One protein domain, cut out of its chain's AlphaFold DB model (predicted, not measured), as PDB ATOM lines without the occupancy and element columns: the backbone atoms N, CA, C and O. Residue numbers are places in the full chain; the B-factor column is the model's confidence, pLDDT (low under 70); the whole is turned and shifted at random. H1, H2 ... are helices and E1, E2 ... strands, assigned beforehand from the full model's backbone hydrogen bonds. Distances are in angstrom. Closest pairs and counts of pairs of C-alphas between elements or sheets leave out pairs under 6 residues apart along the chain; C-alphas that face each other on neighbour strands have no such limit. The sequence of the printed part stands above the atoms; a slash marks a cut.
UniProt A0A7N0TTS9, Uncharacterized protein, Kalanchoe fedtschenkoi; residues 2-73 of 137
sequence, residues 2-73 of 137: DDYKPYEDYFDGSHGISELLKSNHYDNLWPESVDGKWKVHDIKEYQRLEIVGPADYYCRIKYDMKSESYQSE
ATOM      1  N   ASP A   2     229.964 138.157 281.781       39.62
ATOM      2  CA  ASP A   2     230.491 138.169 283.140       39.62
ATOM      3  C   ASP A   2     229.555 137.329 283.998       39.62
ATOM      4  O   ASP A   2     228.636 137.833 284.644       39.62
ATOM      5  N   ASP A   3     229.752 136.013 283.931       51.75
ATOM      6  CA  ASP A   3     229.180 135.092 284.902       51.75
ATOM      7  C   ASP A   3     229.842 135.413 286.249       51.75
ATOM      8  O   ASP A   3     230.984 135.040 286.521       51.75
ATOM      9  N   TYR A   4     229.154 136.226 287.052       54.94
ATOM     10  CA  TYR A   4     229.637 136.737 288.330       54.94
ATOM     11  C   TYR A   4     229.843 135.573 289.309       54.94
ATOM     12  O   TYR A   4     228.902 135.110 289.955       54.94
ATOM     13  N   LYS A   5     231.083 135.087 289.406       51.38
ATOM     14  CA  LYS A   5     231.516 134.212 290.497       51.38
ATOM     15  C   LYS A   5     231.688 135.053 291.767       51.38
ATOM     16  O   LYS A   5     232.374 136.077 291.711       51.38
ATOM     17  N   PRO A   6     231.124 134.644 292.914       52.53
ATOM     18  CA  PRO A   6     231.502 135.217 294.200       52.53
ATOM     19  C   PRO A   6     233.022 135.078 294.389       52.53
ATOM     20  O   PRO A   6     233.581 134.013 294.131       52.53
ATOM     21  N   TYR A   7     233.689 136.166 294.780       49.91
ATOM     22  CA  TYR A   7     235.138 136.232 295.007       49.91
ATOM     23  C   TYR A   7     235.580 135.096 295.951       49.91
ATOM     24  O   TYR A   7     234.966 134.914 297.003       49.91
ATOM     25  N   GLU A   8     236.626 134.344 295.586       50.06
ATOM     26  CA  GLU A   8     237.049 133.096 296.260       50.06
ATOM     27  C   GLU A   8     237.347 133.258 297.769       50.06
ATOM     28  O   GLU A   8     237.259 132.291 298.523       50.06
ATOM     29  N   ASP A   9     237.587 134.484 298.241       43.00
ATOM     30  CA  ASP A   9     237.865 134.803 299.650       43.00
ATOM     31  C   ASP A   9     236.611 134.924 300.549       43.00
ATOM     32  O   ASP A   9     236.733 135.104 301.762       43.00
ATOM     33  N   TYR A  10     235.399 134.799 299.992       50.41
ATOM     34  CA  TYR A  10     234.122 134.889 300.722       50.41
ATOM     35  C   TYR A  10     233.308 133.588 300.675       50.41
ATOM     36  O   TYR A  10     232.077 133.615 300.663       50.41
ATOM     37  N   PHE A  11     233.970 132.428 300.684       60.31
ATOM     38  CA  PHE A  11     233.287 131.144 300.860       60.31
ATOM     39  C   PHE A  11     232.857 130.968 302.324       60.31
ATOM     40  O   PHE A  11     233.381 130.151 303.077       60.31
ATOM     41  N   ASP A  12     231.877 131.752 302.760       71.81
ATOM     42  CA  ASP A  12     231.266 131.610 304.078       71.81
ATOM     43  C   ASP A  12     230.335 130.374 304.151       71.81
ATOM     44  O   ASP A  12     229.653 130.159 305.154       71.81
ATOM     45  N   GLY A  13     230.290 129.560 303.092       76.88
ATOM     46  CA  GLY A  13     229.426 128.392 302.951       76.88
ATOM     47  C   GLY A  13     228.010 128.721 302.479       76.88
ATOM     48  O   GLY A  13     227.199 127.807 302.357       76.88
ATOM     49  N   SER A  14     227.692 129.989 302.192       82.44
ATOM     50  CA  SER A  14     226.375 130.372 301.673       82.44
ATOM     51  C   SER A  14     226.164 130.011 300.204       82.44
ATOM     52  O   SER A  14     225.008 129.857 299.823       82.44
ATOM     53  N   HIS A  15     227.228 129.825 299.416       88.19
ATOM     54  CA  HIS A  15     227.185 129.441 297.999       88.19
ATOM     55  C   HIS A  15     227.996 128.175 297.734       88.19
ATOM     56  O   HIS A  15     229.010 127.945 298.390       88.19
ATOM     57  N   GLY A  16     227.551 127.364 296.777       89.00
ATOM     58  CA  GLY A  16     228.325 126.216 296.304       89.00
ATOM     59  C   GLY A  16     229.361 126.599 295.245       89.00
ATOM     60  O   GLY A  16     229.283 127.653 294.615       89.00
ATOM     61  N   ILE A  17     230.329 125.717 295.027       89.81
ATOM     62  CA  ILE A  17     231.468 125.879 294.116       89.81
ATOM     63  C   ILE A  17     231.002 125.966 292.656       89.81
ATOM     64  O   ILE A  17     231.557 126.728 291.863       89.81
ATOM     65  N   SER A  18     229.958 125.210 292.307       92.81
ATOM     66  CA  SER A  18     229.355 125.186 290.966       92.81
ATOM     67  C   SER A  18     228.092 126.051 290.861       92.81
ATOM     68  O   SER A  18     227.276 125.862 289.953       92.81
ATOM     69  N   GLU A  19     227.897 126.984 291.797       92.88
ATOM     70  CA  GLU A  19     226.736 127.870 291.807       92.88
ATOM     71  C   GLU A  19     226.915 129.057 290.858       92.88
ATOM     72  O   GLU A  19     227.916 129.771 290.900       92.88
ATOM     73  N   LEU A  20     225.897 129.303 290.035       93.00
ATOM     74  CA  LEU A  20     225.784 130.484 289.186       93.00
ATOM     75  C   LEU A  20     224.573 131.323 289.605       93.00
ATOM     76  O   LEU A  20     223.528 130.799 290.008       93.00
ATOM     77  N   LEU A  21     224.686 132.642 289.448       90.56
ATOM     78  CA  LEU A  21     223.609 133.597 289.696       90.56
ATOM     79  C   LEU A  21     222.882 133.918 288.391       90.56
ATOM     80  O   LEU A  21     223.449 134.516 287.478       90.56
ATOM     81  N   LYS A  22     221.595 133.569 288.303       91.31
ATOM     82  CA  LYS A  22     220.802 133.914 287.119       91.31
ATOM     83  C   LYS A  22     220.344 135.365 287.202       91.31
ATOM     84  O   LYS A  22     219.467 135.683 288.005       91.31
ATOM     85  N   SER A  23     220.894 136.226 286.351       92.50
ATOM     86  CA  SER A  23     220.471 137.623 286.263       92.50
ATOM     87  C   SER A  23     219.427 137.868 285.167       92.50
ATOM     88  O   SER A  23     219.137 136.999 284.342       92.50
ATOM     89  N   ASN A  24     218.833 139.063 285.171       91.69
ATOM     90  CA  ASN A  24     218.019 139.584 284.069       91.69
ATOM     91  C   ASN A  24     218.821 140.487 283.107       91.69
ATOM     92  O   ASN A  24     218.220 141.253 282.349       91.69
ATOM     93  N   HIS A  25     220.154 140.400 283.141       91.56
ATOM     94  CA  HIS A  25     221.051 141.085 282.216       91.56
ATOM     95  C   HIS A  25     221.053 140.397 280.854       91.56
ATOM     96  O   HIS A  25     221.181 139.175 280.777       91.56
ATOM     97  N   TYR A  26     220.976 141.177 279.782       91.44
ATOM     98  CA  TYR A  26     221.124 140.672 278.423       91.44
ATOM     99  C   TYR A  26     222.129 141.537 277.686       91.44
ATOM    100  O   TYR A  26     222.064 142.763 277.762       91.44
ATOM    101  N   ASP A  27     223.023 140.883 276.959       92.00
ATOM    102  CA  ASP A  27     224.033 141.534 276.141       92.00
ATOM    103  C   ASP A  27     224.177 140.793 274.807       92.00
ATOM    104  O   ASP A  27     223.861 139.604 274.703       92.00
ATOM    105  N   ASN A  28     224.635 141.503 273.780       94.88
ATOM    106  CA  ASN A  28     224.886 140.940 272.462       94.88
ATOM    107  C   ASN A  28     226.364 140.575 272.350       94.88
ATOM    108  O   ASN A  28     227.235 141.440 272.403       94.88
ATOM    109  N   LEU A  29     226.642 139.289 272.154       92.56
ATOM    110  CA  LEU A  29     227.999 138.764 272.063       92.56
ATOM    111  C   LEU A  29     228.269 138.186 270.679       92.56
ATOM    112  O   LEU A  29     227.363 137.706 269.993       92.56
ATOM    113  N   TRP A  30     229.539 138.211 270.287       95.12
ATOM    114  CA  TRP A  30     230.002 137.564 269.068       95.12
ATOM    115  C   TRP A  30     230.031 136.042 269.263       95.12
ATOM    116  O   TRP A  30     230.541 135.588 270.292       95.12
ATOM    117  N   PRO A  31     229.524 135.236 268.309       94.56
ATOM    118  CA  PRO A  31     229.538 133.776 268.417       94.56
ATOM    119  C   PRO A  31     230.932 133.192 268.665       94.56
ATOM    120  O   PRO A  31     231.072 132.202 269.375       94.56
ATOM    121  N   GLU A  32     231.969 133.826 268.124       96.44
ATOM    122  CA  GLU A  32     233.369 133.425 268.269       96.44
ATOM    123  C   GLU A  32     233.893 133.592 269.703       96.44
ATOM    124  O   GLU A  32     234.917 133.014 270.048       96.44
ATOM    125  N   SER A  33     233.206 134.370 270.545       95.19
ATOM    126  CA  SER A  33     233.553 134.514 271.965       95.19
ATOM    127  C   SER A  33     233.043 133.354 272.830       95.19
ATOM    128  O   SER A  33     233.310 133.336 274.029       95.19
ATOM    129  N   VAL A  34     232.291 132.403 272.263       92.75
ATOM    130  CA  VAL A  34     231.777 131.240 272.997       92.75
ATOM    131  C   VAL A  34     232.852 130.155 273.071       92.75
ATOM    132  O   VAL A  34     233.148 129.498 272.076       92.75
ATOM    133  N   ASP A  35     233.395 129.939 274.268       92.62
ATOM    134  CA  ASP A  35     234.452 128.945 274.521       92.62
ATOM    135  C   ASP A  35     233.929 127.494 274.524       92.62
ATOM    136  O   ASP A  35     234.612 126.556 274.114       92.62
ATOM    137  N   GLY A  36     232.674 127.279 274.930       91.81
ATOM    138  CA  GLY A  36     232.114 125.934 275.000       91.81
ATOM    139  C   GLY A  36     230.651 125.877 275.414       91.81
ATOM    140  O   GLY A  36     229.967 126.891 275.536       91.81
ATOM    141  N   LYS A  37     230.162 124.650 275.631       93.19
ATOM    142  CA  LYS A  37     228.798 124.376 276.100       93.19
ATOM    143  C   LYS A  37     228.826 123.868 277.531       93.19
ATOM    144  O   LYS A  37     229.514 122.900 277.831       93.19
ATOM    145  N   TRP A  38     228.047 124.528 278.373       93.88
ATOM    146  CA  TRP A  38     227.963 124.284 279.805       93.88
ATOM    147  C   TRP A  38     226.525 123.886 280.129       93.88
ATOM    148  O   TRP A  38     225.587 124.359 279.476       93.88
ATOM    149  N   LYS A  39     226.337 122.990 281.099       96.00
ATOM    150  CA  LYS A  39     225.012 122.532 281.513       96.00
ATOM    151  C   LYS A  39     224.647 123.195 282.831       96.00
ATOM    152  O   LYS A  39     225.269 122.936 283.852       96.00
ATOM    153  N   VAL A  40     223.627 124.046 282.792       95.94
ATOM    154  CA  VAL A  40     223.100 124.718 283.982       95.94
ATOM    155  C   VAL A  40     221.787 124.056 284.369       95.94
ATOM    156  O   VAL A  40     220.818 124.097 283.611       95.94
ATOM    157  N   HIS A  41     221.780 123.426 285.536       95.75
ATOM    158  CA  HIS A  41     220.650 122.701 286.103       95.75
ATOM    159  C   HIS A  41     219.847 123.593 287.047       95.75
ATOM    160  O   HIS A  41     220.364 124.568 287.610       95.75
ATOM    161  N   ASP A  42     218.589 123.226 287.283       93.38
ATOM    162  CA  ASP A  42     217.935 123.664 288.512       93.38
ATOM    163  C   ASP A  42     218.528 122.924 289.726       93.38
ATOM    164  O   ASP A  42     219.122 121.850 289.600       93.38
ATOM    165  N   ILE A  43     218.378 123.494 290.925       92.38
ATOM    166  CA  ILE A  43     218.942 122.889 292.141       92.38
ATOM    167  C   ILE A  43     218.430 121.463 292.398       92.38
ATOM    168  O   ILE A  43     219.189 120.621 292.869       92.38
ATOM    169  N   LYS A  44     217.175 121.151 292.054       92.44
ATOM    170  CA  LYS A  44     216.583 119.825 292.291       92.44
ATOM    171  C   LYS A  44     217.113 118.787 291.309       92.44
ATOM    172  O   LYS A  44     217.171 117.605 291.628       92.44
ATOM    173  N   GLU A  45     217.410 119.185 290.082       95.00
ATOM    174  CA  GLU A  45     218.055 118.367 289.061       95.00
ATOM    175  C   GLU A  45     219.515 118.121 289.418       95.00
ATOM    176  O   GLU A  45     219.934 116.966 289.430       95.00
ATOM    177  N   TYR A  46     220.243 119.171 289.806       95.38
ATOM    178  CA  TYR A  46     221.641 119.073 290.224       95.38
ATOM    179  C   TYR A  46     221.823 118.096 291.393       95.38
ATOM    180  O   TYR A  46     222.664 117.205 291.333       95.38
ATOM    181  N   GLN A  47     220.968 118.184 292.419       92.19
ATOM    182  CA  GLN A  47     220.973 117.269 293.570       92.19
ATOM    183  C   GLN A  47     220.728 115.797 293.213       92.19
ATOM    184  O   GLN A  47     221.054 114.915 294.002       92.19
ATOM    185  N   ARG A  48     220.100 115.522 292.066       94.81
ATOM    186  CA  ARG A  48     219.789 114.161 291.609       94.81
ATOM    187  C   ARG A  48     220.871 113.579 290.701       94.81
ATOM    188  O   ARG A  48     220.714 112.447 290.250       94.81
ATOM    189  N   LEU A  49     221.934 114.327 290.402       94.12
ATOM    190  CA  LEU A  49     223.051 113.819 289.614       94.12
ATOM    191  C   LEU A  49     223.835 112.789 290.425       94.12
ATOM    192  O   LEU A  49     224.266 113.059 291.540       94.12
ATOM    193  N   GLU A  50     224.059 111.617 289.835       93.44
ATOM    194  CA  GLU A  50     224.928 110.596 290.429       93.44
ATOM    195  C   GLU A  50     226.398 111.039 290.423       93.44
ATOM    196  O   GLU A  50     227.147 110.742 291.349       93.44
ATOM    197  N   ILE A  51     226.808 111.756 289.371       91.38
ATOM    198  CA  ILE A  51     228.158 112.289 289.194       91.38
ATOM    199  C   ILE A  51     228.035 113.708 288.642       91.38
ATOM    200  O   ILE A  51     227.419 113.918 287.595       91.38
ATOM    201  N   VAL A  52     228.638 114.672 289.336       93.25
ATOM    202  CA  VAL A  52     228.759 116.055 288.866       93.25
ATOM    203  C   VAL A  52     229.976 116.153 287.949       93.25
ATOM    204  O   VAL A  52     231.103 115.896 288.375       93.25
ATOM    205  N   GLY A  53     229.759 116.485 286.678       93.94
ATOM    206  CA  GLY A  53     230.828 116.705 285.713       93.94
ATOM    207  C   GLY A  53     231.438 118.109 285.806       93.94
ATOM    208  O   GLY A  53     230.855 119.020 286.391       93.94
ATOM    209  N   PRO A  54     232.601 118.337 285.167       93.00
ATOM    210  CA  PRO A  54     233.294 119.630 285.196       93.00
ATOM    211  C   PRO A  54     232.551 120.760 284.461       93.00
ATOM    212  O   PRO A  54     232.944 121.914 284.572       93.00
ATOM    213  N   ALA A  55     231.509 120.431 283.691       93.56
ATOM    214  CA  ALA A  55     230.669 121.384 282.969       93.56
ATOM    215  C   ALA A  55     229.231 121.450 283.525       93.56
ATOM    216  O   ALA A  55     228.358 122.033 282.877       93.56
ATOM    217  N   ASP A  56     228.973 120.828 284.682       95.50
ATOM    218  CA  ASP A  56     227.677 120.835 285.358       95.50
ATOM    219  C   ASP A  56     227.648 121.920 286.441       95.50
ATOM    220  O   ASP A  56     228.389 121.882 287.421       95.50
ATOM    221  N   TYR A  57     226.747 122.880 286.263       95.94
ATOM    222  CA  TYR A  57     226.535 124.027 287.144       95.94
ATOM    223  C   TYR A  57     225.080 124.093 287.571       95.94
ATOM    224  O   TYR A  57     224.214 123.503 286.932       95.94
ATOM    225  N   TYR A  58     224.768 124.857 288.609       95.56
ATOM    226  CA  TYR A  58     223.379 125.044 289.009       95.56
ATOM    227  C   TYR A  58     223.062 126.490 289.348       95.56
ATOM    228  O   TYR A  58     223.913 127.256 289.796       95.56
ATOM    229  N   CYS A  59     221.795 126.848 289.169       93.06
ATOM    230  CA  CYS A  59     221.244 128.100 289.665       93.06
ATOM    231  C   CYS A  59     220.130 127.819 290.671       93.06
ATOM    232  O   CYS A  59     219.238 127.004 290.424       93.06
ATOM    233  N   ARG A  60     220.127 128.573 291.771       91.81
ATOM    234  CA  ARG A  60     218.991 128.635 292.706       91.81
ATOM    235  C   ARG A  60     218.577 130.070 293.014       91.81
ATOM    236  O   ARG A  60     217.389 130.369 293.002       91.81
ATOM    237  N   ILE A  61     219.550 130.971 293.143       89.19
ATOM    238  CA  ILE A  61     219.304 132.395 293.351       89.19
ATOM    239  C   ILE A  61     219.184 133.104 291.999       89.19
ATOM    240  O   ILE A  61     219.960 132.874 291.064       89.19
ATOM    241  N   LYS A  62     218.206 134.006 291.917       90.38
ATOM    242  CA  LYS A  62     218.109 134.989 290.839       90.38
ATOM    243  C   LYS A  62     218.529 136.353 291.359       90.38
ATOM    244  O   LYS A  62     218.164 136.713 292.477       90.38
ATOM    245  N   TYR A  63     219.244 137.099 290.533       89.88
ATOM    246  CA  TYR A  63     219.638 138.472 290.810       89.88
ATOM    247  C   TYR A  63     218.924 139.416 289.843       89.88
ATOM    248  O   TYR A  63     219.008 139.257 288.625       89.88
ATOM    249  N   ASP A  64     218.188 140.388 290.364       90.81
ATOM    250  CA  ASP A  64     217.571 141.422 289.543       90.81
ATOM    251  C   ASP A  64     218.477 142.655 289.523       90.81
ATOM    252  O   ASP A  64     218.621 143.346 290.529       90.81
ATOM    253  N   MET A  65     219.070 142.948 288.363       89.12
ATOM    254  CA  MET A  65     219.938 144.116 288.196       89.12
ATOM    255  C   MET A  65     219.188 145.445 288.271       89.12
ATOM    256  O   MET A  65     219.798 146.467 288.556       89.12
ATOM    257  N   LYS A  66     217.879 145.468 288.003       89.62
ATOM    258  CA  LYS A  66     217.090 146.707 288.033       89.62
ATOM    259  C   LYS A  66     216.795 147.149 289.457       89.62
ATOM    260  O   LYS A  66     216.716 148.345 289.712       89.62
ATOM    261  N   SER A  67     216.582 146.190 290.353       92.06
ATOM    262  CA  SER A  67     216.327 146.447 291.771       92.06
ATOM    263  C   SER A  67     217.530 146.167 292.668       92.06
ATOM    264  O   SER A  67     217.399 146.299 293.881       92.06
ATOM    265  N   GLU A  68     218.663 145.762 292.087       89.81
ATOM    266  CA  GLU A  68     219.889 145.360 292.785       89.81
ATOM    267  C   GLU A  68     219.623 144.375 293.935       89.81
ATOM    268  O   GLU A  68     220.186 144.478 295.025       89.81
ATOM    269  N   SER A  69     218.728 143.412 293.707       88.38
ATOM    270  CA  SER A  69     218.234 142.529 294.762       88.38
ATOM    271  C   SER A  69     218.281 141.058 294.373       88.38
ATOM    272  O   SER A  69     218.214 140.684 293.201       88.38
ATOM    273  N   TYR A  70     218.386 140.207 295.391       88.31
ATOM    274  CA  TYR A  70     218.349 138.759 295.242       88.31
ATOM    275  C   TYR A  70     216.951 138.225 295.541       88.31
ATOM    276  O   TYR A  70     216.240 138.734 296.414       88.31
ATOM    277  N   GLN A  71     216.560 137.165 294.837       87.69
ATOM    278  CA  GLN A  71     215.390 136.383 295.216       87.69
ATOM    279  C   GLN A  71     215.616 135.768 296.608       87.69
ATOM    280  O   GLN A  71     216.690 135.241 296.884       87.69
ATOM    281  N   SER A  72     214.601 135.840 297.473       87.12
ATOM    282  CA  SER A  72     214.656 135.244 298.812       87.12
ATOM    283  C   SER A  72     214.721 133.717 298.744       87.12
ATOM    284  O   SER A  72     213.969 133.100 297.984       87.12
ATOM    285  N   GLU A  73     215.577 133.130 299.580       89.12
ATOM    286  CA  GLU A  73     215.776 131.688 299.722       89.12
ATOM    287  C   GLU A  73     215.377 131.220 301.125       89.12
ATOM    288  O   GLU A  73     215.436 131.973 302.100       89.12
TER     289      GLU A  73
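This is residues 2 to 73 of the 137 residues of an uncharacterized protein of Kalanchoe fedtschenkoi (UniProt A0A7N0TTS9). With little regular structure, this is a small, strongly twisted parallel sheet, ordered E1, E3, E2, with the short helix H1 on it and loops swinging out, residues 9 to 14 and 26 to 35 standing free. Of 72 printed residues, 22 are in named elements, E1, E2, H1, E3 along the chain: mostly strand. It is only just loose, close to compact, with a radius of gyration of the C-alphas of 13.6 A, spanning 35 by 31 by 25 A.

Find C-alpha 56 at (227.677, 120.835, 285.358); E3, residues 56 to 64, runs 23.3 A to C-alpha 64 at (217.571, 141.422, 289.543), and bends by 62 degrees at residue 60. E1 is residues 19 to 23, E2 39 to 42, H1 43 to 46.

E3 is parallel to E1 at 38 degrees, N 20 and O 58 2.9 A apart, and to E2 at 60 degrees, N 41 and O 57 2.8 A apart. E2, H1 and E3 form a strand-helix-strand unit, parallel neighbour strands joined through a helix, its crossover right-handed. The closest C-alphas of H1 and E3, Ile 43 and Arg 60, are 5.8 A apart.

The printed part has no cut. The E1 to E2 link is long, 15 residues. Residues 2 to 11 have pLDDT under 70.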